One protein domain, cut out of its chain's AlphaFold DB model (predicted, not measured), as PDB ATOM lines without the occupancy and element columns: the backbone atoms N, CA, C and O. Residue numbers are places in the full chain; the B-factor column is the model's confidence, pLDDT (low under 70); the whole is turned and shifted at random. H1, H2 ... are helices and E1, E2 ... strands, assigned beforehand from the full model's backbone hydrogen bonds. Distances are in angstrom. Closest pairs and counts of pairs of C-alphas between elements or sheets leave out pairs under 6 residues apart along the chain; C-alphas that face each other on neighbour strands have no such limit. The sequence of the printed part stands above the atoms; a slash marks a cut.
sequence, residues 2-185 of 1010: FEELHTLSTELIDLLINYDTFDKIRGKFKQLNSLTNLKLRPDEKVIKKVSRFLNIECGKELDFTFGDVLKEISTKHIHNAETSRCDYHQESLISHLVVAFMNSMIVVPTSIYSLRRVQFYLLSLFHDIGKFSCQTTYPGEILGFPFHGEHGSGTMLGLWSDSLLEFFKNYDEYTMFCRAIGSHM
ATOM      1  N   PHE A   2     223.018 267.694 245.962       92.81
ATOM      2  CA  PHE A   2     223.098 268.009 247.412       92.81
ATOM      3  C   PHE A   2     221.742 268.102 248.129       92.81
ATOM      4  O   PHE A   2     221.613 267.590 249.235       92.81
ATOM      5  N   GLU A   3     220.723 268.678 247.490       92.81
ATOM      6  CA  GLU A   3     219.341 268.697 248.004       92.81
ATOM      7  C   GLU A   3     218.777 267.271 248.114       92.81
ATOM      8  O   GLU A   3     218.265 266.862 249.145       92.81
ATOM      9  N   GLU A   4     218.966 266.469 247.069       95.56
ATOM     10  CA  GLU A   4     218.609 265.047 247.012       95.56
ATOM     11  C   GLU A   4     219.347 264.211 248.076       95.56
ATOM     12  O   GLU A   4     218.741 263.361 248.721       95.56
ATOM     13  N   LEU A   5     220.635 264.481 248.315       96.00
ATOM     14  CA  LEU A   5     221.444 263.855 249.362       96.00
ATOM     15  C   LEU A   5     220.932 264.241 250.752       96.00
ATOM     16  O   LEU A   5     220.910 263.395 251.642       96.00
ATOM     17  N   HIS A   6     220.511 265.492 250.941       95.38
ATOM     18  CA  HIS A   6     219.857 265.950 252.161       95.38
ATOM     19  C   HIS A   6     218.529 265.214 252.381       95.38
ATOM     20  O   HIS A   6     218.399 264.532 253.394       95.38
ATOM     21  N   THR A   7     217.611 265.232 251.410       96.44
ATOM     22  CA  THR A   7     216.321 264.523 251.488       96.44
ATOM     23  C   THR A   7     216.506 263.036 251.799       96.44
ATOM     24  O   THR A   7     215.927 262.539 252.759       96.44
ATOM     25  N   LEU A   8     217.384 262.339 251.065       97.25
ATOM     26  CA  LEU A   8     217.673 260.919 251.297       97.25
ATOM     27  C   LEU A   8     218.326 260.644 252.661       97.25
ATOM     28  O   LEU A   8     218.167 259.543 253.192       97.25
ATOM     29  N   SER A   9     219.066 261.608 253.220       97.56
ATOM     30  CA  SER A   9     219.648 261.504 254.565       97.56
ATOM     31  C   SER A   9     218.570 261.656 255.634       97.56
ATOM     32  O   SER A   9     218.470 260.796 256.504       97.56
ATOM     33  N   THR A  10     217.722 262.682 255.533       97.25
ATOM     34  CA  THR A  10     216.594 262.917 256.449       97.25
ATOM     35  C   THR A  10     215.608 261.743 256.431       97.25
ATOM     36  O   THR A  10     215.322 261.172 257.480       97.25
ATOM     37  N   GLU A  11     215.204 261.267 255.247       97.38
ATOM     38  CA  GLU A  11     214.360 260.068 255.107       97.38
ATOM     39  C   GLU A  11     215.002 258.806 255.714       97.38
ATOM     40  O   GLU A  11     214.297 257.944 256.239       97.38
ATOM     41  N   LEU A  12     216.333 258.653 255.643       97.38
ATOM     42  CA  LEU A  12     217.014 257.529 256.290       97.38
ATOM     43  C   LEU A  12     216.989 257.665 257.818       97.38
ATOM     44  O   LEU A  12     216.772 256.662 258.494       97.38
ATOM     45  N   ILE A  13     217.174 258.871 258.364       97.94
ATOM     46  CA  ILE A  13     217.053 259.129 259.805       97.94
ATOM     47  C   ILE A  13     215.640 258.800 260.295       97.94
ATOM     48  O   ILE A  13     215.507 258.038 261.252       97.94
ATOM     49  N   ASP A  14     214.592 259.250 259.604       96.94
ATOM     50  CA  ASP A  14     213.210 258.928 259.979       96.94
ATOM     51  C   ASP A  14     212.923 257.418 259.948       96.94
ATOM     52  O   ASP A  14     212.303 256.891 260.873       96.94
ATOM     53  N   LEU A  15     213.408 256.682 258.940       96.81
ATOM     54  CA  LEU A  15     213.244 255.221 258.894       96.81
ATOM     55  C   LEU A  15     214.068 254.489 259.969       96.81
ATOM     56  O   LEU A  15     213.648 253.429 260.437       96.81
ATOM     57  N   LEU A  16     215.228 255.029 260.361       96.44
ATOM     58  CA  LEU A  16     216.047 254.494 261.455       96.44
ATOM     59  C   LEU A  16     215.410 254.752 262.824       96.44
ATOM     60  O   LEU A  16     215.497 253.885 263.690       96.44
ATOM     61  N   ILE A  17     214.753 255.896 263.022       96.00
ATOM     62  CA  ILE A  17     214.045 256.217 264.266       96.00
ATOM     63  C   ILE A  17     212.774 255.370 264.374       96.00
ATOM     64  O   ILE A  17     212.642 254.599 265.314       96.00
ATOM     65  N   ASN A  18     211.891 255.399 263.374       93.19
ATOM     66  CA  ASN A  18     210.603 254.687 263.432       93.19
ATOM     67  C   ASN A  18     210.706 253.147 263.297       93.19
ATOM     68  O   ASN A  18     209.685 252.465 263.327       93.19
ATOM     69  N   TYR A  19     211.915 252.605 263.098       88.69
ATOM     70  CA  TYR A  19     212.209 251.206 262.751       88.69
ATOM     71  C   TYR A  19     211.221 250.571 261.756       88.69
ATOM     72  O   TYR A  19     210.587 249.543 262.010       88.69
ATOM     73  N   ASP A  20     211.109 251.189 260.583       79.12
ATOM     74  CA  ASP A  20     210.344 250.619 259.473       79.12
ATOM     75  C   ASP A  20     211.050 249.364 258.901       79.12
ATOM     76  O   ASP A  20     212.160 248.994 259.299       79.12
ATOM     77  N   THR A  21     210.421 248.678 257.943       88.00
ATOM     78  CA  THR A  21     210.938 247.416 257.402       88.00
ATOM     79  C   THR A  21     212.369 247.556 256.875       88.00
ATOM     80  O   THR A  21     212.717 248.491 256.148       88.00
ATOM     81  N   PHE A  22     213.218 246.577 257.210       92.69
ATOM     82  CA  PHE A  22     214.642 246.613 256.867       92.69
ATOM     83  C   PHE A  22     214.898 246.793 255.361       92.69
ATOM     84  O   PHE A  22     215.858 247.464 254.988       92.69
ATOM     85  N   ASP A  23     214.025 246.283 254.486       93.12
ATOM     86  CA  ASP A  23     214.153 246.484 253.039       93.12
ATOM     87  C   ASP A  23     213.883 247.932 252.580       93.12
ATOM     88  O   ASP A  23     214.515 248.366 251.615       93.12
ATOM     89  N   LYS A  24     213.053 248.727 253.278       94.75
ATOM     90  CA  LYS A  24     212.926 250.179 253.013       94.75
ATOM     91  C   LYS A  24     214.206 250.918 253.399       94.75
ATOM     92  O   LYS A  24     214.754 251.657 252.580       94.75
ATOM     93  N   ILE A  25     214.723 250.655 254.603       94.62
ATOM     94  CA  ILE A  25     215.993 251.217 255.095       94.62
ATOM     95  C   ILE A  25     217.128 250.876 254.114       94.62
ATOM     96  O   ILE A  25     217.830 251.753 253.613       94.62
ATOM     97  N   ARG A  26     217.258 249.596 253.749       95.62
ATOM     98  CA  ARG A  26     218.205 249.083 252.747       95.62
ATOM     99  C   ARG A  26     217.994 249.700 251.357       95.62
ATOM    100  O   ARG A  26     218.969 249.900 250.632       95.62
ATOM    101  N   GLY A  27     216.755 250.030 250.998       96.56
ATOM    102  CA  GLY A  27     216.399 250.804 249.809       96.56
ATOM    103  C   GLY A  27     217.010 252.207 249.820       96.56
ATOM    104  O   GLY A  27     217.672 252.579 248.850       96.56
ATOM    105  N   LYS A  28     216.892 252.945 250.932       97.06
ATOM    106  CA  LYS A  28     217.537 254.263 251.099       97.06
ATOM    107  C   LYS A  28     219.060 254.171 251.103       97.06
ATOM    108  O   LYS A  28     219.697 254.911 250.359       97.06
ATOM    109  N   PHE A  29     219.654 253.189 251.790       96.12
ATOM    110  CA  PHE A  29     221.095 252.906 251.670       96.12
ATOM    111  C   PHE A  29     221.523 252.650 250.210       96.12
ATOM    112  O   PHE A  29     222.589 253.102 249.803       96.12
ATOM    113  N   LYS A  30     220.706 251.968 249.390       96.19
ATOM    114  CA  LYS A  30     220.990 251.762 247.955       96.19
ATOM    115  C   LYS A  30     220.907 253.066 247.146       96.19
ATOM    116  O   LYS A  30     221.727 253.249 246.249       96.19
ATOM    117  N   GLN A  31     219.955 253.952 247.448       97.06
ATOM    118  CA  GLN A  31     219.845 255.271 246.810       97.06
ATOM    119  C   GLN A  31     221.054 256.151 247.169       97.06
ATOM    120  O   GLN A  31     221.760 256.609 246.273       97.06
ATOM    121  N   LEU A  32     221.378 256.269 248.461       94.94
ATOM    122  CA  LEU A  32     222.552 256.999 248.950       94.94
ATOM    123  C   LEU A  32     223.866 256.444 248.378       94.94
ATOM    124  O   LEU A  32     224.678 257.221 247.885       94.94
ATOM    125  N   ASN A  33     224.060 255.120 248.344       93.19
ATOM    126  CA  ASN A  33     225.214 254.478 247.688       93.19
ATOM    127  C   ASN A  33     225.380 254.936 246.227       93.19
ATOM    128  O   ASN A  33     226.493 255.198 245.785       93.19
ATOM    129  N   SER A  34     224.279 255.039 245.475       94.50
ATOM    130  CA  SER A  34     224.315 255.450 244.066       94.50
ATOM    131  C   SER A  34     224.659 256.930 243.881       94.50
ATOM    132  O   SER A  34     225.214 257.287 242.847       94.50
ATOM    133  N   LEU A  35     224.329 257.775 244.860       92.94
ATOM    134  CA  LEU A  35     224.589 259.217 244.840       92.94
ATOM    135  C   LEU A  35     225.994 259.573 245.360       92.94
ATOM    136  O   LEU A  35     226.570 260.582 244.968       92.94
ATOM    137  N   THR A  36     226.554 258.726 246.228       90.38
ATOM    138  CA  THR A  36     227.845 258.920 246.919       90.38
ATOM    139  C   THR A  36     228.964 258.003 246.405       90.38
ATOM    140  O   THR A  36     230.087 258.058 246.896       90.38
ATOM    141  N   ASN A  37     228.671 257.138 245.425       90.44
ATOM    142  CA  ASN A  37     229.530 256.048 244.929       90.44
ATOM    143  C   ASN A  37     229.958 254.998 245.982       90.44
ATOM    144  O   ASN A  37     230.821 254.154 245.710       90.44
ATOM    145  N   LEU A  38     229.336 254.996 247.166       88.31
ATOM    146  CA  LEU A  38     229.605 254.018 248.219       88.31
ATOM    147  C   LEU A  38     229.080 252.617 247.860       88.31
ATOM    148  O   LEU A  38     228.127 252.434 247.103       88.31
ATOM    149  N   LYS A  39     229.731 251.586 248.415       90.94
ATOM    150  CA  LYS A  39     229.434 250.164 248.146       90.94
ATOM    151  C   LYS A  39     228.960 249.417 249.398       90.94
ATOM    152  O   LYS A  39     229.251 248.235 249.574       90.94
ATOM    153  N   LEU A  40     228.222 250.104 250.273       92.62
ATOM    154  CA  LEU A  40     227.731 249.539 251.529       92.62
ATOM    155  C   LEU A  40     226.593 248.527 251.303       92.62
ATOM    156  O   LEU A  40     225.684 248.746 250.503       92.62
ATOM    157  N   ARG A  41     226.592 247.441 252.077       91.75
ATOM    158  CA  ARG A  41     225.409 246.607 252.326       91.75
ATOM    159  C   ARG A  41     225.182 246.577 253.845       91.75
ATOM    160  O   ARG A  41     226.024 245.999 254.528       91.75
ATOM    161  N   PRO A  42     224.125 247.215 254.381       90.81
ATOM    162  CA  PRO A  42     223.888 247.242 255.824       90.81
ATOM    163  C   PRO A  42     223.545 245.845 256.363       90.81
ATOM    164  O   PRO A  42     222.977 245.019 255.647       90.81
ATOM    165  N   ASP A  43     223.860 245.604 257.635       91.56
ATOM    166  CA  ASP A  43     223.481 244.398 258.382       91.56
ATOM    167  C   ASP A  43     222.246 244.684 259.251       91.56
ATOM    168  O   ASP A  43     222.220 245.656 260.007       91.56
ATOM    169  N   GLU A  44     221.220 243.837 259.170       94.56
ATOM    170  CA  GLU A  44     219.944 244.043 259.869       94.56
ATOM    171  C   GLU A  44     220.101 244.139 261.396       94.56
ATOM    172  O   GLU A  44     219.441 244.956 262.038       94.56
ATOM    173  N   LYS A  45     220.995 243.341 261.995       92.19
ATOM    174  CA  LYS A  45     221.209 243.314 263.451       92.19
ATOM    175  C   LYS A  45     221.955 244.562 263.920       92.19
ATOM    176  O   LYS A  45     221.692 245.042 265.020       92.19
ATOM    177  N   VAL A  46     222.845 245.108 263.090       92.62
ATOM    178  CA  VAL A  46     223.465 246.424 263.312       92.62
ATOM    179  C   VAL A  46     222.415 247.532 263.223       92.62
ATOM    180  O   VAL A  46     222.327 248.342 264.141       92.62
ATOM    181  N   ILE A  47     221.589 247.549 262.173       95.88
ATOM    182  CA  ILE A  47     220.555 248.578 261.986       95.88
ATOM    183  C   ILE A  47     219.519 248.551 263.121       95.88
ATOM    184  O   ILE A  47     219.187 249.608 263.650       95.88
ATOM    185  N   LYS A  48     219.093 247.366 263.585       94.88
ATOM    186  CA  LYS A  48     218.243 247.216 264.784       94.88
ATOM    187  C   LYS A  48     218.869 247.841 266.035       94.88
ATOM    188  O   LYS A  48     218.169 248.492 266.804       94.88
ATOM    189  N   LYS A  49     220.184 247.694 266.232       96.25
ATOM    190  CA  LYS A  49     220.892 248.308 267.368       96.25
ATOM    191  C   LYS A  49     221.040 249.822 267.240       96.25
ATOM    192  O   LYS A  49     220.834 250.514 268.229       96.25
ATOM    193  N   VAL A  50     221.359 250.342 266.053       96.50
ATOM    194  CA  VAL A  50     221.413 251.799 265.822       96.50
ATOM    195  C   VAL A  50     220.038 252.421 266.057       96.50
ATOM    196  O   VAL A  50     219.931 253.393 266.792       96.50
ATOM    197  N   SER A  51     218.981 251.818 265.513       97.06
ATOM    198  CA  SER A  51     217.603 252.257 265.738       97.06
ATOM    199  C   SER A  51     217.218 252.254 267.221       97.06
ATOM    200  O   SER A  51     216.719 253.258 267.728       97.06
ATOM    201  N   ARG A  52     217.525 251.175 267.957       96.50
ATOM    202  CA  ARG A  52     217.265 251.112 269.402       96.50
ATOM    203  C   ARG A  52     218.018 252.195 270.180       96.50
ATOM    204  O   ARG A  52     217.438 252.755 271.098       96.50
ATOM    205  N   PHE A  53     219.254 252.524 269.796       97.12
ATOM    206  CA  PHE A  53     219.993 253.646 270.386       97.12
ATOM    207  C   PHE A  53     219.309 254.993 270.120       97.12
ATOM    208  O   PHE A  53     219.163 255.796 271.036       97.12
ATOM    209  N   LEU A  54     218.860 255.233 268.882       97.06
ATOM    210  CA  LEU A  54     218.174 256.477 268.521       97.06
ATOM    211  C   LEU A  54     216.849 256.671 269.271       97.06
ATOM    212  O   LEU A  54     216.433 257.809 269.423       97.06
ATOM    213  N   ASN A  55     216.227 255.601 269.774       95.94
ATOM    214  CA  ASN A  55     215.008 255.647 270.589       95.94
ATOM    215  C   ASN A  55     215.273 255.552 272.108       95.94
ATOM    216  O   ASN A  55     214.354 255.263 272.871       95.94
ATOM    217  N   ILE A  56     216.512 255.756 272.574       93.88
ATOM    218  CA  ILE A  56     216.771 255.926 274.010       93.88
ATOM    219  C   ILE A  56     216.307 257.324 274.438       93.88
ATOM    220  O   ILE A  56     216.731 258.320 273.856       93.88
ATOM    221  N   GLU A  57     215.474 257.366 275.479       89.75
ATOM    222  CA  GLU A  57     215.062 258.579 276.193       89.75
ATOM    223  C   GLU A  57     216.269 259.256 276.873       89.75
ATOM    224  O   GLU A  57     217.103 258.602 277.523       89.75
ATOM    225  N   CYS A  58     216.364 260.575 276.704       83.25
ATOM    226  CA  CYS A  58     217.507 261.396 277.084       83.25
ATOM    227  C   CYS A  58     217.254 262.175 278.385       83.25
ATOM    228  O   CYS A  58     216.405 263.061 278.449       83.25
ATOM    229  N   GLY A  59     218.051 261.904 279.420       62.84
ATOM    230  CA  GLY A  59     217.847 262.493 280.747       62.84
ATOM    231  C   GLY A  59     216.713 261.814 281.530       62.84
ATOM    232  O   GLY A  59     216.368 260.664 281.270       62.84
ATOM    233  N   LYS A  60     216.188 262.489 282.564       55.94
ATOM    234  CA  LYS A  60     215.144 261.947 283.470       55.94
ATOM    235  C   LYS A  60     213.883 262.816 283.572       55.94
ATOM    236  O   LYS A  60     212.980 262.472 284.328       55.94
ATOM    237  N   GLU A  61     213.854 263.936 282.852       55.88
ATOM    238  CA  GLU A  61     212.861 265.016 282.992       55.88
ATOM    239  C   GLU A  61     212.472 265.639 281.631       55.88
ATOM    240  O   GLU A  61     211.817 266.677 281.594       55.88
ATOM    241  N   LEU A  62     212.901 265.042 280.509       55.09
ATOM    242  CA  LEU A  62     212.724 265.578 279.156       55.09
ATOM    243  C   LEU A  62     212.278 264.462 278.197       55.09
ATOM    244  O   LEU A  62     213.028 263.517 277.956       55.09
ATOM    245  N   ASP A  63     211.083 264.595 277.620       77.00
ATOM    246  CA  ASP A  63     210.487 263.613 276.701       77.00
ATOM    247  C   ASP A  63     211.078 263.731 275.277       77.00
ATOM    248  O   ASP A  63     210.406 264.153 274.335       77.00
ATOM    249  N   PHE A  64     212.362 263.398 275.110       88.12
ATOM    250  CA  PHE A  64     213.040 263.375 273.806       88.12
ATOM    251  C   PHE A  64     214.107 262.281 273.706       88.12
ATOM    252  O   PHE A  64     214.599 261.766 274.713       88.12
ATOM    253  N   THR A  65     214.482 261.938 272.473       93.94
ATOM    254  CA  THR A  65     215.440 260.865 272.171       93.94
ATOM    255  C   THR A  65     216.669 261.357 271.401       93.94
ATOM    256  O   THR A  65     216.674 262.444 270.816       93.94
ATOM    257  N   PHE A  66     217.718 260.528 271.323       94.88
ATOM    258  CA  PHE A  66     218.873 260.770 270.440       94.88
ATOM    259  C   PHE A  66     218.468 260.947 268.964       94.88
ATOM    260  O   PHE A  66     219.135 261.663 268.216       94.88
ATOM    261  N   GLY A  67     217.375 260.310 268.536       96.25
ATOM    262  CA  GLY A  67     216.791 260.472 267.210       96.25
ATOM    263  C   GLY A  67     216.213 261.865 266.982       96.25
ATOM    264  O   GLY A  67     216.411 262.441 265.914       96.25
ATOM    265  N   ASP A  68     215.555 262.449 267.983       94.81
ATOM    266  CA  ASP A  68     214.947 263.778 267.855       94.81
ATOM    267  C   ASP A  68     216.000 264.887 267.739       94.81
ATOM    268  O   ASP A  68     215.793 265.853 267.011       94.81
ATOM    269  N   VAL A  69     217.188 264.697 268.326       93.56
ATOM    270  CA  VAL A  69     218.334 265.593 268.091       93.56
ATOM    271  C   VAL A  69     218.813 265.530 266.633       93.56
ATOM    272  O   VAL A  69     219.160 266.557 266.051       93.56
ATOM    273  N   LEU A  70     218.780 264.352 265.994       96.38
ATOM    274  CA  LEU A  70     219.086 264.229 264.561       96.38
ATOM    275  C   LEU A  70     217.972 264.805 263.672       96.38
ATOM    276  O   LEU A  70     218.287 265.370 262.624       96.38
ATOM    277  N   LYS A  71     216.698 264.733 264.089       95.62
ATOM    278  CA  LYS A  71     215.593 265.446 263.421       95.62
ATOM    279  C   LYS A  71     215.794 266.959 263.497       95.62
ATOM    280  O   LYS A  71     215.765 267.603 262.453       95.62
ATOM    281  N   GLU A  72     216.073 267.514 264.678       93.56
ATOM    282  CA  GLU A  72     216.362 268.944 264.875       93.56
ATOM    283  C   GLU A  72     217.523 269.386 263.961       93.56
ATOM    284  O   GLU A  72     217.374 270.344 263.199       93.56
ATOM    285  N   ILE A  73     218.619 268.615 263.911       94.00
ATOM    286  CA  ILE A  73     219.745 268.836 262.981       94.00
ATOM    287  C   ILE A  73     219.323 268.763 261.505       94.00
ATOM    288  O   ILE A  73     219.806 269.555 260.694       94.00
ATOM    289  N   SER A  74     218.409 267.861 261.139       93.56
ATOM    290  CA  SER A  74     217.902 267.743 259.767       93.56
ATOM    291  C   SER A  74     217.079 268.951 259.305       93.56
ATOM    292  O   SER A  74     216.988 269.185 258.105       93.56
ATOM    293  N   THR A  75     216.543 269.772 260.216       90.50
ATOM    294  CA  THR A  75     215.730 270.945 259.839       90.50
ATOM    295  C   THR A  75     216.532 272.099 259.226       90.50
ATOM    296  O   THR A  75     215.938 273.000 258.634       90.50
ATOM    297  N   LYS A  76     217.868 272.121 259.378       84.38
ATOM    298  CA  LYS A  76     218.714 273.276 259.022       84.38
ATOM    299  C   LYS A  76     219.938 272.855 258.201       84.38
ATOM    300  O   LYS A  76     220.733 272.003 258.598       84.38
ATOM    301  N   HIS A  77     220.161 273.519 257.066       84.31
ATOM    302  CA  HIS A  77     221.317 273.288 256.189       84.31
ATOM    303  C   HIS A  77     222.602 273.944 256.734       84.31
ATOM    304  O   HIS A  77     223.190 274.791 256.082       84.31
ATOM    305  N   ILE A  78     223.075 273.563 257.922       81.25
ATOM    306  CA  ILE A  78     224.049 274.357 258.710       81.25
ATOM    307  C   ILE A  78     225.450 274.548 258.085       81.25
ATOM    308  O   ILE A  78     226.177 275.447 258.487       81.25
ATOM    309  N   HIS A  79     225.825 273.804 257.042       83.31
ATOM    310  CA  HIS A  79     227.024 274.103 256.234       83.31
ATOM    311  C   HIS A  79     226.799 275.172 255.135       83.31
ATOM    312  O   HIS A  79     227.762 275.683 254.564       83.31
ATOM    313  N   ASN A  80     225.543 275.517 254.840       76.62
ATOM    314  CA  ASN A  80     225.093 276.462 253.815       76.62
ATOM    315  C   ASN A  80     223.970 277.359 254.381       76.62
ATOM    316  O   ASN A  80     222.786 277.097 254.167       76.62
ATOM    317  N   ALA A  81     224.338 278.428 255.086       67.44
ATOM    318  CA  ALA A  81     223.407 279.512 255.393       67.44
ATOM    319  C   ALA A  81     223.088 280.325 254.121       67.44
ATOM    320  O   ALA A  81     223.855 280.306 253.155       67.44
ATOM    321  N   GLU A  82     221.978 281.070 254.122       67.81
ATOM    322  CA  GLU A  82     221.469 281.785 252.935       67.81
ATOM    323  C   GLU A  82     222.506 282.726 252.290       67.81
ATOM    324  O   GLU A  82     222.567 282.832 251.066       67.81
ATOM    325  N   THR A  83     223.369 283.340 253.107       70.81
ATOM    326  CA  THR A  83     224.444 284.259 252.693       70.81
ATOM    327  C   THR A  83     225.850 283.780 253.079       70.81
ATOM    328  O   THR A  83     226.794 284.561 253.055       70.81
ATOM    329  N   SER A  84     226.051 282.528 253.509       77.31
ATOM    330  CA  SER A  84     227.374 282.062 253.978       77.31
ATOM    331  C   SER A  84     227.535 280.552 253.826       77.31
ATOM    332  O   SER A  84     226.664 279.786 254.234       77.31
ATOM    333  N   ARG A  85     228.661 280.094 253.269       79.62
ATOM    334  CA  ARG A  85     228.914 278.662 253.018       79.62
ATOM    335  C   ARG A  85     230.238 278.211 253.614       79.62
ATOM    336  O   ARG A  85     231.198 278.973 253.660       79.62
ATOM    337  N   CYS A  86     230.300 276.949 254.018       84.19
ATOM    338  CA  CYS A  86     231.547 276.304 254.393       84.19
ATOM    339  C   CYS A  86     232.345 275.910 253.134       84.19
ATOM    340  O   CYS A  86     231.807 275.295 252.216       84.19
ATOM    341  N   ASP A  87     233.644 276.215 253.073       82.69
ATOM    342  CA  ASP A  87     234.495 275.790 251.944       82.69
ATOM    343  C   ASP A  87     234.862 274.294 251.984       82.69
ATOM    344  O   ASP A  87     235.196 273.683 250.960       82.69
ATOM    345  N   TYR A  88     234.760 273.680 253.164       84.00
ATOM    346  CA  TYR A  88     235.079 272.270 253.394       84.00
ATOM    347  C   TYR A  88     233.916 271.321 253.061       84.00
ATOM    348  O   TYR A  88     234.174 270.176 252.702       84.00
ATOM    349  N   HIS A  89     232.670 271.803 253.115       89.81
ATOM    350  CA  HIS A  89     231.454 270.996 252.984       89.81
ATOM    351  C   HIS A  89     230.423 271.705 252.092       89.81
ATOM    352  O   HIS A  89     229.936 272.777 252.449       89.81
ATOM    353  N   GLN A  90     230.071 271.121 250.943       90.75
ATOM    354  CA  GLN A  90     228.955 271.598 250.104       90.75
ATOM    355  C   GLN A  90     227.621 270.943 250.494       90.75
ATOM    356  O   GLN A  90     226.550 271.497 250.247       90.75
ATOM    357  N   GLU A  91     227.678 269.768 251.113       94.06
ATOM    358  CA  GLU A  91     226.554 269.004 251.637       94.06
ATOM    359  C   GLU A  91     226.029 269.555 252.972       94.06
ATOM    360  O   GLU A  91     226.737 270.237 253.711       94.06
ATOM    361  N   SER A  92     224.774 269.244 253.314       94.44
ATOM    362  CA  SER A  92     224.197 269.642 254.608       94.44
ATOM    363  C   SER A  92     224.855 268.911 255.790       94.44
ATOM    364  O   SER A  92     225.393 267.819 255.616       94.44
ATOM    365  N   LEU A  93     224.753 269.462 257.004       95.56
ATOM    366  CA  LEU A  93     225.298 268.832 258.215       95.56
ATOM    367  C   LEU A  93     224.756 267.404 258.416       95.56
ATOM    368  O   LEU A  93     225.535 266.474 258.612       95.56
ATOM    369  N   ILE A  94     223.441 267.197 258.264       97.31
ATOM    370  CA  ILE A  94     222.849 265.854 258.367       97.31
ATOM    371  C   ILE A  94     223.319 264.912 257.242       97.31
ATOM    372  O   ILE A  94     223.479 263.716 257.473       97.31
ATOM    373  N   SER A  95     223.626 265.443 256.051       97.44
ATOM    374  CA  SER A  95     224.232 264.664 254.961       97.44
ATOM    375  C   SER A  95     225.642 264.193 255.310       97.44
ATOM    376  O   SER A  95     225.933 263.014 255.136       97.44
ATOM    377  N   HIS A  96     226.502 265.075 255.833       97.06
ATOM    378  CA  HIS A  96     227.855 264.709 256.274       97.06
ATOM    379  C   HIS A  96     227.809 263.615 257.348       97.06
ATOM    380  O   HIS A  96     228.439 262.571 257.192       97.06
ATOM    381  N   LEU A  97     226.973 263.791 258.379       97.75
ATOM    382  CA  LEU A  97     226.787 262.813 259.459       97.75
ATOM    383  C   LEU A  97     226.295 261.444 258.949       97.75
ATOM    384  O   LEU A  97     226.831 260.405 259.344       97.75
ATOM    385  N   VAL A  98     225.312 261.418 258.040       98.19
ATOM    386  CA  VAL A  98     224.792 260.169 257.451       98.19
ATOM    387  C   VAL A  98     225.818 259.495 256.533       98.19
ATOM    388  O   VAL A  98     225.945 258.268 256.558       98.19
ATOM    389  N   VAL A  99     226.597 260.255 255.759       97.75
ATOM    390  CA  VAL A  99     227.646 259.695 254.891       97.75
ATOM    391  C   VAL A  99     228.847 259.209 255.718       97.75
ATOM    392  O   VAL A  99     229.370 258.132 255.429       97.75
ATOM    393  N   ALA A 100     229.206 259.882 256.816       97.69
ATOM    394  CA  ALA A 100     230.210 259.414 257.780       97.69
ATOM    395  C   ALA A 100     229.767 258.114 258.470       97.69
ATOM    396  O   ALA A 100     230.532 257.148 258.549       97.69
ATOM    397  N   PHE A 101     228.502 258.039 258.889       98.25
ATOM    398  CA  PHE A 101     227.861 256.818 259.377       98.25
ATOM    399  C   PHE A 101     227.911 255.682 258.336       98.25
ATOM    400  O   PHE A 101     228.347 254.577 258.669       98.25
ATOM    401  N   MET A 102     227.585 255.936 257.064       97.75
ATOM    402  CA  MET A 102     227.723 254.936 255.991       97.75
ATOM    403  C   MET A 102     229.177 254.482 255.788       97.75
ATOM    404  O   MET A 102     229.447 253.280 255.742       97.75
ATOM    405  N   ASN A 103     230.125 255.418 255.707       96.62
ATOM    406  CA  ASN A 103     231.546 255.114 255.533       96.62
ATOM    407  C   ASN A 103     232.115 254.309 256.706       96.62
ATOM    408  O   ASN A 103     232.912 253.393 256.498       96.62
ATOM    409  N   SER A 104     231.654 254.558 257.932       97.31
ATOM    410  CA  SER A 104     232.066 253.783 259.104       97.31
ATOM    411  C   SER A 104     231.718 252.297 258.995       97.31
ATOM    412  O   SER A 104     232.548 251.450 259.329       97.31
ATOM    413  N   MET A 105     230.566 251.948 258.412       96.69
ATOM    414  CA  MET A 105     230.198 250.550 258.167       96.69
ATOM    415  C   MET A 105     231.055 249.861 257.095       96.69
ATOM    416  O   MET A 105     231.096 248.632 257.062       96.69
ATOM    417  N   ILE A 106     231.735 250.626 256.233       95.25
ATOM    418  CA  ILE A 106     232.661 250.111 255.212       95.25
ATOM    419  C   ILE A 106     234.078 249.969 255.787       95.25
ATOM    420  O   ILE A 106     234.733 248.953 255.561       95.25
ATOM    421  N   VAL A 107     234.558 250.987 256.508       93.81
ATOM    422  CA  VAL A 107     235.969 251.111 256.911       93.81
ATOM    423  C   VAL A 107     236.294 250.347 258.202       93.81
ATOM    424  O   VAL A 107     237.387 249.795 258.316       93.81
ATOM    425  N   VAL A 108     235.371 250.281 259.169       94.81
ATOM    426  CA  VAL A 108     235.621 249.658 260.484       94.81
ATOM    427  C   VAL A 108     235.656 248.119 260.362       94.81
ATOM    428  O   VAL A 108     234.624 247.514 260.048       94.81
ATOM    429  N   PRO A 109     236.790 247.444 260.653       93.81
ATOM    430  CA  PRO A 109     236.972 246.017 260.386       93.81
ATOM    431  C   PRO A 109     235.974 245.109 261.102       93.81
ATOM    432  O   PRO A 109     235.747 245.228 262.304       93.81
ATOM    433  N   THR A 110     235.454 244.105 260.395       90.56
ATOM    434  CA  THR A 110     234.482 243.129 260.926       90.56
ATOM    435  C   THR A 110     235.007 242.271 262.083       90.56
ATOM    436  O   THR A 110     234.197 241.707 262.822       90.56
ATOM    437  N   SER A 111     236.331 242.210 262.270       91.25
ATOM    438  CA  SER A 111     237.019 241.592 263.413       91.25
ATOM    439  C   SER A 111     236.809 242.335 264.738       91.25
ATOM    440  O   SER A 111     236.993 241.746 265.803       91.25
ATOM    441  N   ILE A 112     236.401 243.606 264.695       90.75
ATOM    442  CA  ILE A 112     236.024 244.376 265.879       90.75
ATOM    443  C   ILE A 112     234.677 243.859 266.410       90.75
ATOM    444  O   ILE A 112     233.734 243.601 265.650       90.75
ATOM    445  N   TYR A 113     234.591 243.716 267.736       89.12
ATOM    446  CA  TYR A 113     233.400 243.223 268.433       89.12
ATOM    447  C   TYR A 113     232.139 244.013 268.046       89.12
ATOM    448  O   TYR A 113     232.174 245.236 267.916       89.12
ATOM    449  N   SER A 114     231.011 243.319 267.871       89.25
ATOM    450  CA  SER A 114     229.809 243.883 267.238       89.25
ATOM    451  C   SER A 114     229.257 245.125 267.945       89.25
ATOM    452  O   SER A 114     228.830 246.053 267.265       89.25
ATOM    453  N   LEU A 115     229.313 245.187 269.280       92.75
ATOM    454  CA  LEU A 115     228.882 246.373 270.028       92.75
ATOM    455  C   LEU A 115     229.843 247.558 269.842       92.75
ATOM    456  O   LEU A 115     229.393 248.675 269.613       92.75
ATOM    457  N   ARG A 116     231.159 247.298 269.839       95.75
ATOM    458  CA  ARG A 116     232.191 248.312 269.562       95.75
ATOM    459  C   ARG A 116     232.052 248.877 268.146       95.75
ATOM    460  O   ARG A 116     232.212 250.076 267.949       95.75
ATOM    461  N   ARG A 117     231.651 248.049 267.175       95.56
ATOM    462  CA  ARG A 117     231.284 248.520 265.830       95.56
ATOM    463  C   ARG A 117     230.071 249.446 265.836       95.56
ATOM    464  O   ARG A 117     230.165 250.519 265.259       95.56
ATOM    465  N   VAL A 118     228.993 249.105 266.548       97.19
ATOM    466  CA  VAL A 118     227.841 250.016 266.705       97.19
ATOM    467  C   VAL A 118     228.265 251.350 267.336       97.19
ATOM    468  O   VAL A 118     227.860 252.393 266.835       97.19
ATOM    469  N   GLN A 119     229.140 251.349 268.348       98.19
ATOM    470  CA  GLN A 119     229.685 252.588 268.919       98.19
ATOM    471  C   GLN A 119     230.486 253.412 267.890       98.19
ATOM    472  O   GLN A 119     230.278 254.614 267.818       98.19
ATOM    473  N   PHE A 120     231.341 252.816 267.046       98.19
ATOM    474  CA  PHE A 120     232.018 253.566 265.966       98.19
ATOM    475  C   PHE A 120     231.034 254.179 264.955       98.19
ATOM    476  O   PHE A 120     231.268 255.278 264.444       98.19
ATOM    477  N   TYR A 121     229.935 253.476 264.669       98.06
ATOM    478  CA  TYR A 121     228.913 253.946 263.735       98.06
ATOM    479  C   TYR A 121     228.144 255.132 264.332       98.06
ATOM    480  O   TYR A 121     228.032 256.175 263.694       98.06
ATOM    481  N   LEU A 122     227.712 255.016 265.591       98.25
ATOM    482  CA  LEU A 122     227.088 256.107 266.343       98.25
ATOM    483  C   LEU A 122     228.038 257.299 266.525       98.25
ATOM    484  O   LEU A 122     227.614 258.436 266.372       98.25
ATOM    485  N   LEU A 123     229.330 257.066 266.775       98.44
ATOM    486  CA  LEU A 123     230.321 258.137 266.874       98.44
ATOM    487  C   LEU A 123     230.404 258.924 265.562       98.44
ATOM    488  O   LEU A 123     230.372 260.147 265.578       98.44
ATOM    489  N   SER A 124     230.447 258.230 264.423       98.12
ATOM    490  CA  SER A 124     230.466 258.882 263.106       98.12
ATOM    491  C   SER A 124     229.173 259.668 262.835       98.12
ATOM    492  O   SER A 124     229.230 260.732 262.228       98.12
ATOM    493  N   LEU A 125     228.030 259.201 263.351       98.19
ATOM    494  CA  LEU A 125     226.727 259.872 263.252       98.19
ATOM    495  C   LEU A 125     226.572 261.091 264.190       98.19
ATOM    496  O   LEU A 125     225.720 261.934 263.932       98.19
ATOM    497  N   PHE A 126     227.380 261.198 265.252       98.12
ATOM    498  CA  PHE A 126     227.259 262.240 266.285       98.12
ATOM    499  C   PHE A 126     228.519 263.102 266.508       98.12
ATOM    500  O   PHE A 126     228.463 264.030 267.308       98.12
ATOM    501  N   HIS A 127     229.643 262.858 265.819       98.00
ATOM    502  CA  HIS A 127     230.895 263.615 266.028       98.00
ATOM    503  C   HIS A 127     230.741 265.132 265.859       98.00
ATOM    504  O   HIS A 127     231.357 265.917 266.573       98.00
ATOM    505  N   ASP A 128     229.865 265.528 264.946       97.19
ATOM    506  CA  ASP A 128     229.660 266.908 264.529       97.19
ATOM    507  C   ASP A 128     228.398 267.545 265.145       97.19
ATOM    508  O   ASP A 128     228.014 268.657 264.782       97.19
ATOM    509  N   ILE A 129     227.748 266.859 266.100       96.06
ATOM    510  CA  ILE A 129     226.473 267.259 266.730       96.06
ATOM    511  C   ILE A 129     226.484 268.713 267.240       96.06
ATOM    512  O   ILE A 129     225.501 269.436 267.085       96.06
ATOM    513  N   GLY A 130     227.616 269.183 267.777       94.88
ATOM    514  CA  GLY A 130     227.750 270.543 268.299       94.88
ATOM    515  C   GLY A 130     227.812 271.647 267.237       94.88
ATOM    516  O   GLY A 130     227.590 272.807 267.581       94.88
ATOM    517  N   LYS A 131     228.039 271.337 265.945       93.75
ATOM    518  CA  LYS A 131     228.032 272.358 264.871       93.75
ATOM    519  C   LYS A 131     226.689 273.084 264.795       93.75
ATOM    520  O   LYS A 131     226.655 274.248 264.409       93.75
ATOM    521  N   PHE A 132     225.613 272.420 265.223       89.94
ATOM    522  CA  PHE A 132     224.263 272.970 265.265       89.94
ATOM    523  C   PHE A 132     224.132 274.227 266.136       89.94
ATOM    524  O   PHE A 132     223.490 275.194 265.734       89.94
ATOM    525  N   SER A 133     224.755 274.227 267.318       86.00
ATOM    526  CA  SER A 133     224.713 275.353 268.263       86.00
ATOM    527  C   SER A 133     225.880 276.329 268.091       86.00
ATOM    528  O   SER A 133     225.802 277.464 268.550       86.00
ATOM    529  N   CYS A 134     226.972 275.893 267.456       87.81
ATOM    530  CA  CYS A 134     228.227 276.641 267.371       87.81
ATOM    531  C   CYS A 134     228.431 277.396 266.044       87.81
ATOM    532  O   CYS A 134     229.542 277.850 265.779       87.81
ATOM    533  N   GLN A 135     227.408 277.523 265.193       88.81
ATOM    534  CA  GLN A 135     227.509 278.251 263.923       88.81
ATOM    535  C   GLN A 135     227.909 279.723 264.144       88.81
ATOM    536  O   GLN A 135     227.321 280.431 264.956       88.81
ATOM    537  N   THR A 136     228.913 280.208 263.411       84.69
ATOM    538  CA  THR A 136     229.367 281.609 263.432       84.69
ATOM    539  C   THR A 136     229.782 282.046 262.027       84.69
ATOM    540  O   THR A 136     230.604 281.386 261.389       84.69
ATOM    541  N   THR A 137     229.246 283.170 261.548       85.62
ATOM    542  CA  THR A 137     229.711 283.822 260.312       85.62
ATOM    543  C   THR A 137     230.798 284.839 260.650       85.62
ATOM    544  O   THR A 137     230.604 285.705 261.499       85.62
ATOM    545  N   TYR A 138     231.940 284.736 259.975       81.12
ATOM    546  CA  TYR A 138     233.073 285.651 260.101       81.12
ATOM    547  C   TYR A 138     233.058 286.710 258.979       81.12
ATOM    548  O   TYR A 138     232.396 286.508 257.955       81.12
ATOM    549  N   PRO A 139     233.792 287.835 259.125       80.44
ATOM    550  CA  PRO A 139     233.926 288.834 258.064       80.44
ATOM    551  C   PRO A 139     234.347 288.205 256.726       80.44
ATOM    552  O   PRO A 139     235.298 287.427 256.673       80.44
ATOM    553  N   GLY A 140     233.629 288.546 255.651       80.19
ATOM    554  CA  GLY A 140     233.790 287.913 254.335       80.19
ATOM    555  C   GLY A 140     232.909 286.678 254.093       80.19
ATOM    556  O   GLY A 140     233.255 285.871 253.239       80.19
ATOM    557  N   GLU A 141     231.803 286.521 254.833       80.50
ATOM    558  CA  GLU A 141     230.792 285.451 254.652       80.50
ATOM    559  C   GLU A 141     231.321 284.015 254.870       80.50
ATOM    560  O   GLU A 141     230.684 283.024 254.501       80.50
ATOM    561  N   ILE A 142     232.479 283.890 255.527       80.88
ATOM    562  CA  ILE A 142     233.099 282.605 255.862       80.88
ATOM    563  C   ILE A 142     232.359 281.991 257.050       80.88
ATOM    564  O   ILE A 142     232.332 282.560 258.145       80.88
ATOM    565  N   LEU A 143     231.789 280.803 256.851       86.06
ATOM    566  CA  LEU A 143     231.076 280.070 257.893       86.06
ATOM    567  C   LEU A 143     232.027 279.157 258.681       86.06
ATOM    568  O   LEU A 143     232.746 278.343 258.094       86.06
ATOM    569  N   GLY A 144     232.013 279.264 260.011       86.38
ATOM    570  CA  GLY A 144     232.839 278.454 260.906       86.38
ATOM    571  C   GLY A 144     232.112 278.019 262.178       86.38
ATOM    572  O   GLY A 144     231.026 278.499 262.496       86.38
ATOM    573  N   PHE A 145     232.732 277.082 262.901       91.25
ATOM    574  CA  PHE A 145     232.124 276.382 264.036       91.25
ATOM    575  C   PHE A 145     233.090 276.331 265.238       91.25
ATOM    576  O   PHE A 145     233.685 275.284 265.504       91.25
ATOM    577  N   PRO A 146     233.354 277.444 265.944       85.06
ATOM    578  CA  PRO A 146     234.231 277.435 267.118       85.06
ATOM    579  C   PRO A 146     233.702 276.500 268.225       85.06
ATOM    580  O   PRO A 146     232.534 276.570 268.589       85.06
ATOM    581  N   PHE A 147     234.572 275.642 268.769       85.31
ATOM    582  CA  PHE A 147     234.304 274.715 269.890       85.31
ATOM    583  C   PHE A 147     233.168 273.688 269.696       85.31
ATOM    584  O   PHE A 147     232.644 273.149 270.668       85.31
ATOM    585  N   HIS A 148     232.786 273.370 268.452       92.31
ATOM    586  CA  HIS A 148     231.709 272.407 268.180       92.31
ATOM    587  C   HIS A 148     231.996 270.977 268.674       92.31
ATOM    588  O   HIS A 148     231.057 270.260 269.014       92.31
ATOM    589  N   GLY A 149     233.266 270.560 268.739       91.69
ATOM    590  CA  GLY A 149     233.649 269.261 269.297       91.69
ATOM    591  C   GLY A 149     233.408 269.213 270.805       91.69
ATOM    592  O   GLY A 149     232.719 268.324 271.305       91.69
ATOM    593  N   GLU A 150     233.917 270.205 271.535       89.88
ATOM    594  CA  GLU A 150     233.729 270.350 272.979       89.88
ATOM    595  C   GLU A 150     232.253 270.545 273.348       89.88
ATOM    596  O   GLU A 150     231.765 269.891 274.271       89.88
ATOM    597  N   HIS A 151     231.520 271.370 272.592       87.00
ATOM    598  CA  HIS A 151     230.076 271.551 272.764       87.00
ATOM    599  C   HIS A 151     229.316 270.249 272.513       87.00
ATOM    600  O   HIS A 151     228.512 269.849 273.345       87.00
ATOM    601  N   GLY A 152     229.625 269.531 271.428       92.75
ATOM    602  CA  GLY A 152     228.986 268.253 271.105       92.75
ATOM    603  C   GLY A 152     229.295 267.138 272.109       92.75
ATOM    604  O   GLY A 152     228.416 266.340 272.441       92.75
ATOM    605  N   SER A 153     230.511 267.114 272.665       93.81
ATOM    606  CA  SER A 153     230.850 266.273 273.819       93.81
ATOM    607  C   SER A 153     229.986 266.624 275.028       93.81
ATOM    608  O   SER A 153     229.503 265.714 275.699       93.81
ATOM    609  N   GLY A 154     229.795 267.915 275.307       83.00
ATOM    610  CA  GLY A 154     228.928 268.419 276.372       83.00
ATOM    611  C   GLY A 154     227.476 267.994 276.200       83.00
ATOM    612  O   GLY A 154     226.915 267.370 277.098       83.00
ATOM    613  N   THR A 155     226.909 268.249 275.015       86.69
ATOM    614  CA  THR A 155     225.562 267.813 274.630       86.69
ATOM    615  C   THR A 155     225.392 266.330 274.925       86.69
ATOM    616  O   THR A 155     224.530 265.979 275.720       86.69
ATOM    617  N   MET A 156     226.254 265.466 274.376       92.31
ATOM    618  CA  MET A 156     226.133 264.018 274.568       92.31
ATOM    619  C   MET A 156     226.302 263.597 276.036       92.31
ATOM    620  O   MET A 156     225.539 262.759 276.497       92.31
ATOM    621  N   LEU A 157     227.224 264.190 276.806       88.88
ATOM    622  CA  LEU A 157     227.352 263.893 278.243       88.88
ATOM    623  C   LEU A 157     226.052 264.172 279.020       88.88
ATOM    624  O   LEU A 157     225.687 263.382 279.890       88.88
ATOM    625  N   GLY A 158     225.331 265.242 278.667       84.62
ATOM    626  CA  GLY A 158     224.029 265.582 279.251       84.62
ATOM    627  C   GLY A 158     222.895 264.604 278.911       84.62
ATOM    628  O   GLY A 158     221.914 264.537 279.648       84.62
ATOM    629  N   LEU A 159     223.027 263.801 277.847       87.44
ATOM    630  CA  LEU A 159     222.022 262.813 277.423       87.44
ATOM    631  C   LEU A 159     222.154 261.456 278.147       87.44
ATOM    632  O   LEU A 159     221.516 260.482 277.741       87.44
ATOM    633  N   TRP A 160     222.969 261.346 279.205       90.00
ATOM    634  CA  TRP A 160     223.146 260.074 279.912       90.00
ATOM    635  C   TRP A 160     221.852 259.571 280.578       90.00
ATOM    636  O   TRP A 160     221.319 260.182 281.508       90.00
ATOM    637  N   SER A 161     221.418 258.375 280.180       89.62
ATOM    638  CA  SER A 161     220.415 257.570 280.876       89.62
ATOM    639  C   SER A 161     220.918 256.138 281.084       89.62
ATOM    640  O   SER A 161     221.755 255.632 280.334       89.62
ATOM    641  N   ASP A 162     220.410 255.458 282.116       90.88
ATOM    642  CA  ASP A 162     220.869 254.112 282.497       90.88
ATOM    643  C   ASP A 162     220.604 253.062 281.382       90.88
ATOM    644  O   ASP A 162     221.288 252.042 281.299       90.88
ATOM    645  N   SER A 163     219.689 253.357 280.447       92.56
ATOM    646  CA  SER A 163     219.421 252.598 279.212       92.56
ATOM    647  C   SER A 163     220.635 252.479 278.276       92.56
ATOM    648  O   SER A 163     220.747 251.511 277.521       92.56
ATOM    649  N   LEU A 164     221.589 253.415 278.346       93.75
ATOM    650  CA  LEU A 164     222.832 253.376 277.567       93.75
ATOM    651  C   LEU A 164     223.759 252.215 277.966       93.75
ATOM    652  O   LEU A 164     224.690 251.903 277.221       93.75
ATOM    653  N   LEU A 165     223.493 251.526 279.083       91.12
ATOM    654  CA  LEU A 165     224.257 250.352 279.519       91.12
ATOM    655  C   LEU A 165     224.115 249.127 278.589       91.12
ATOM    656  O   LEU A 165     224.938 248.214 278.652       91.12
ATOM    657  N   GLU A 166     223.148 249.110 277.660       93.44
ATOM    658  CA  GLU A 166     223.159 248.148 276.539       93.44
ATOM    659  C   GLU A 166     224.331 248.402 275.571       93.44
ATOM    660  O   GLU A 166     224.850 247.471 274.948       93.44
ATOM    661  N   PHE A 167     224.730 249.666 275.419       95.38
ATOM    662  CA  PHE A 167     225.674 250.135 274.406       95.38
ATOM    663  C   PHE A 167     227.076 250.382 274.961       95.38
ATOM    664  O   PHE A 167     228.034 250.299 274.198       95.38
ATOM    665  N   PHE A 168     227.218 250.632 276.263       95.88
ATOM    666  CA  PHE A 168     228.480 250.911 276.953       95.88
ATOM    667  C   PHE A 168     228.524 250.126 278.267       95.88
ATOM    668  O   PHE A 168     227.534 250.094 278.986       95.88
ATOM    669  N   LYS A 169     229.656 249.511 278.639       90.31
ATOM    670  CA  LYS A 169     229.734 248.681 279.861       90.31
ATOM    671  C   LYS A 169     229.480 249.472 281.146       90.31
ATOM    672  O   LYS A 169     229.146 248.883 282.170       90.31
ATOM    673  N   ASN A 170     229.753 250.773 281.116       91.25
ATOM    674  CA  ASN A 170     229.617 251.709 282.223       91.25
ATOM    675  C   ASN A 170     229.697 253.161 281.713       91.25
ATOM    676  O   ASN A 170     230.025 253.418 280.553       91.25
ATOM    677  N   TYR A 171     229.454 254.110 282.619       91.38
ATOM    678  CA  TYR A 171     229.594 255.546 282.370       91.38
ATOM    679  C   TYR A 171     231.014 255.953 281.926       91.38
ATOM    680  O   TYR A 171     231.173 256.804 281.055       91.38
ATOM    681  N   ASP A 172     232.064 255.306 282.440       92.81
ATOM    682  CA  ASP A 172     233.457 255.545 282.021       92.81
ATOM    683  C   ASP A 172     233.687 255.277 280.520       92.81
ATOM    684  O   ASP A 172     234.472 255.967 279.871       92.81
ATOM    685  N   GLU A 173     233.002 254.288 279.945       95.50
ATOM    686  CA  GLU A 173     233.075 253.977 278.516       95.50
ATOM    687  C   GLU A 173     232.250 254.956 277.661       95.50
ATOM    688  O   GLU A 173     232.660 255.281 276.543       95.50
ATOM    689  N   TYR A 174     231.148 255.486 278.202       96.69
ATOM    690  CA  TYR A 174     230.361 256.551 277.570       96.69
ATOM    691  C   TYR A 174     231.088 257.898 277.582       96.69
ATOM    692  O   TYR A 174     231.218 258.541 276.545       96.69
ATOM    693  N   THR A 175     231.677 258.289 278.714       93.62
ATOM    694  CA  THR A 175     232.507 259.501 278.794       93.62
ATOM    695  C   THR A 175     233.713 259.420 277.854       93.62
ATOM    696  O   THR A 175     234.089 260.435 277.281       93.62
ATOM    697  N   MET A 176     234.280 258.230 277.596       96.81
ATOM    698  CA  MET A 176     235.296 258.034 276.546       96.81
ATOM    699  C   MET A 176     234.752 258.184 275.115       96.81
ATOM    700  O   MET A 176     235.480 258.649 274.241       96.81
ATOM    701  N   PHE A 177     233.494 257.822 274.859       97.75
ATOM    702  CA  PHE A 177     232.827 258.080 273.579       97.75
ATOM    703  C   PHE A 177     232.587 259.585 273.378       97.75
ATOM    704  O   PHE A 177     233.021 260.140 272.370       97.75
ATOM    705  N   CYS A 178     232.022 260.278 274.371       96.25
ATOM    706  CA  CYS A 178     231.847 261.733 274.334       96.25
ATOM    707  C   CYS A 178     233.196 262.460 274.224       96.25
ATOM    708  O   CYS A 178     233.347 263.374 273.422       96.25
ATOM    709  N   ARG A 179     234.232 262.001 274.939       94.94
ATOM    710  CA  ARG A 179     235.583 262.571 274.847       94.94
ATOM    711  C   ARG A 179     236.180 262.456 273.442       94.94
ATOM    712  O   ARG A 179     236.902 263.358 273.031       94.94
ATOM    713  N   ALA A 180     235.854 261.407 272.686       96.75
ATOM    714  CA  ALA A 180     236.269 261.299 271.290       96.75
ATOM    715  C   ALA A 180     235.571 262.332 270.387       96.75
ATOM    716  O   ALA A 180     236.221 262.866 269.495       96.75
ATOM    717  N   ILE A 181     234.306 262.676 270.664       96.12
ATOM    718  CA  ILE A 181     233.611 263.824 270.046       96.12
ATOM    719  C   ILE A 181     234.335 265.128 270.420       96.12
ATOM    720  O   ILE A 181     234.674 265.922 269.546       96.12
ATOM    721  N   GLY A 182     234.674 265.301 271.701       93.62
ATOM    722  CA  GLY A 182     235.394 266.472 272.216       93.62
ATOM    723  C   GLY A 182     236.777 266.685 271.602       93.62
ATOM    724  O   GLY A 182     237.201 267.818 271.416       93.62
ATOM    725  N   SER A 183     237.488 265.604 271.276       92.81
ATOM    726  CA  SER A 183     238.857 265.651 270.752       92.81
ATOM    727  C   SER A 183     238.974 265.424 269.240       92.81
ATOM    728  O   SER A 183     240.094 265.312 268.743       92.81
ATOM    729  N   HIS A 184     237.866 265.362 268.491       92.06
ATOM    730  CA  HIS A 184     237.903 265.004 267.067       92.06
ATOM    731  C   HIS A 184     238.693 266.027 266.224       92.06
ATOM    732  O   HIS A 184     239.632 265.669 265.509       92.06
ATOM    733  N   MET A 185     238.449 267.322 266.441       82.31
ATOM    734  CA  MET A 185     239.197 268.406 265.786       82.31
ATOM    735  C   MET A 185     240.630 268.599 266.314       82.31
ATOM    736  O   MET A 185     241.411 269.349 265.721       82.31
TER     737      MET A 185
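What this domain is: This is residues 2 to 185 of the 1010 residues of an uncharacterized protein of viral metagenome (UniProt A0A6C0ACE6). Three pairs of helices, H1 with H2, H5 with H6 and H8 with H10, make a helical body, with the hairpin H5 and H6 in the middle and H3 and H4 packing on H1 and on this hairpin. A small hairpin of strands, E1 and E2, lies at one end, far from the middle. The printed part has 184 residues with ten named helices and two named strands, in the order H1 to H7, E1, E2, H8 to H10; the sheet is antiparallel and the class is mostly helix. The whole is compact, with a radius of gyration of the C-alphas of 16.1 A and spans of 46 by 37 by 32 A.

How they stand to each other: H1, residues 2 to 17, is the hub, touching four helices. With H2, residues 22 to 36, it forms a helical hairpin at a shallow tilt of 22 degrees; the closest C-alphas, Leu 12 and Lys 28, are 6.2 A apart. H3, residues 44 to 54, touches residues 16 to 17 of H1 alone, closest C-alphas Leu 16 and Ser 51, 5.1 A. H4, residues 66 to 74, touches residues 10 to 17 of H1 alone, closest C-alphas Ile 17 and Gly 67, 5.9 A. H5, residues 93 to 107, touches H1 at 70.4 degrees, only just about perpendicular, closest C-alphas His 6 and Ser 95, 5.4 A. H5 and H6, residues 114 to 126, form a helical hairpin, closest C-alphas Leu 97 and Leu 125, 4.8 A. H7, residues 129 to 132, touches H8, residues 148 to 158, closest C-alphas Gly 130 and Gly 152, 3.8 A. E1, residues 136 to 138, and E2, residues 142 to 144, are an antiparallel hairpin; N 136 and O 144 are 2.9 A apart, within hydrogen-bond range. H9, residues 162 to 166, is close but not clearly touching H3, closest C-alphas Phe 53 and Leu 164, 7.7 A. H10, residues 171 to 182, touches H8, opposite ways at a shallow tilt of 22 degrees, closest C-alphas Glu 150 and Gly 182, 4.3 A. Every O i to N i+4 pair is within hydrogen-bond range in H1, H2, H3, H6, H8 and H10; H4 has 4 of 5, H5 10 of 11, H9 0 of 1 with 2 of 2 O i to N i+3 pairs, and H7 is too short for an O i to N i+4 pair.

Where its parts are: H1 runs 22.5 A from C-alpha 2 at (223.098, 268.009, 247.412), H2 20.6 A, H5 20.7 A and H6 18.6 A. H10 ends at C-alpha 182 at (235.394, 266.472, 272.216).

The domain as a whole: The C-alphas farthest apart, Ser 111 and Pro 139, are 47.6 A apart. The printed part has no cut; the links H3 to H4 and H4 to H5 are long. Mean pLDDT of the printed part is 91.2, with residues 59 to 62 and 81 to 82 under 70.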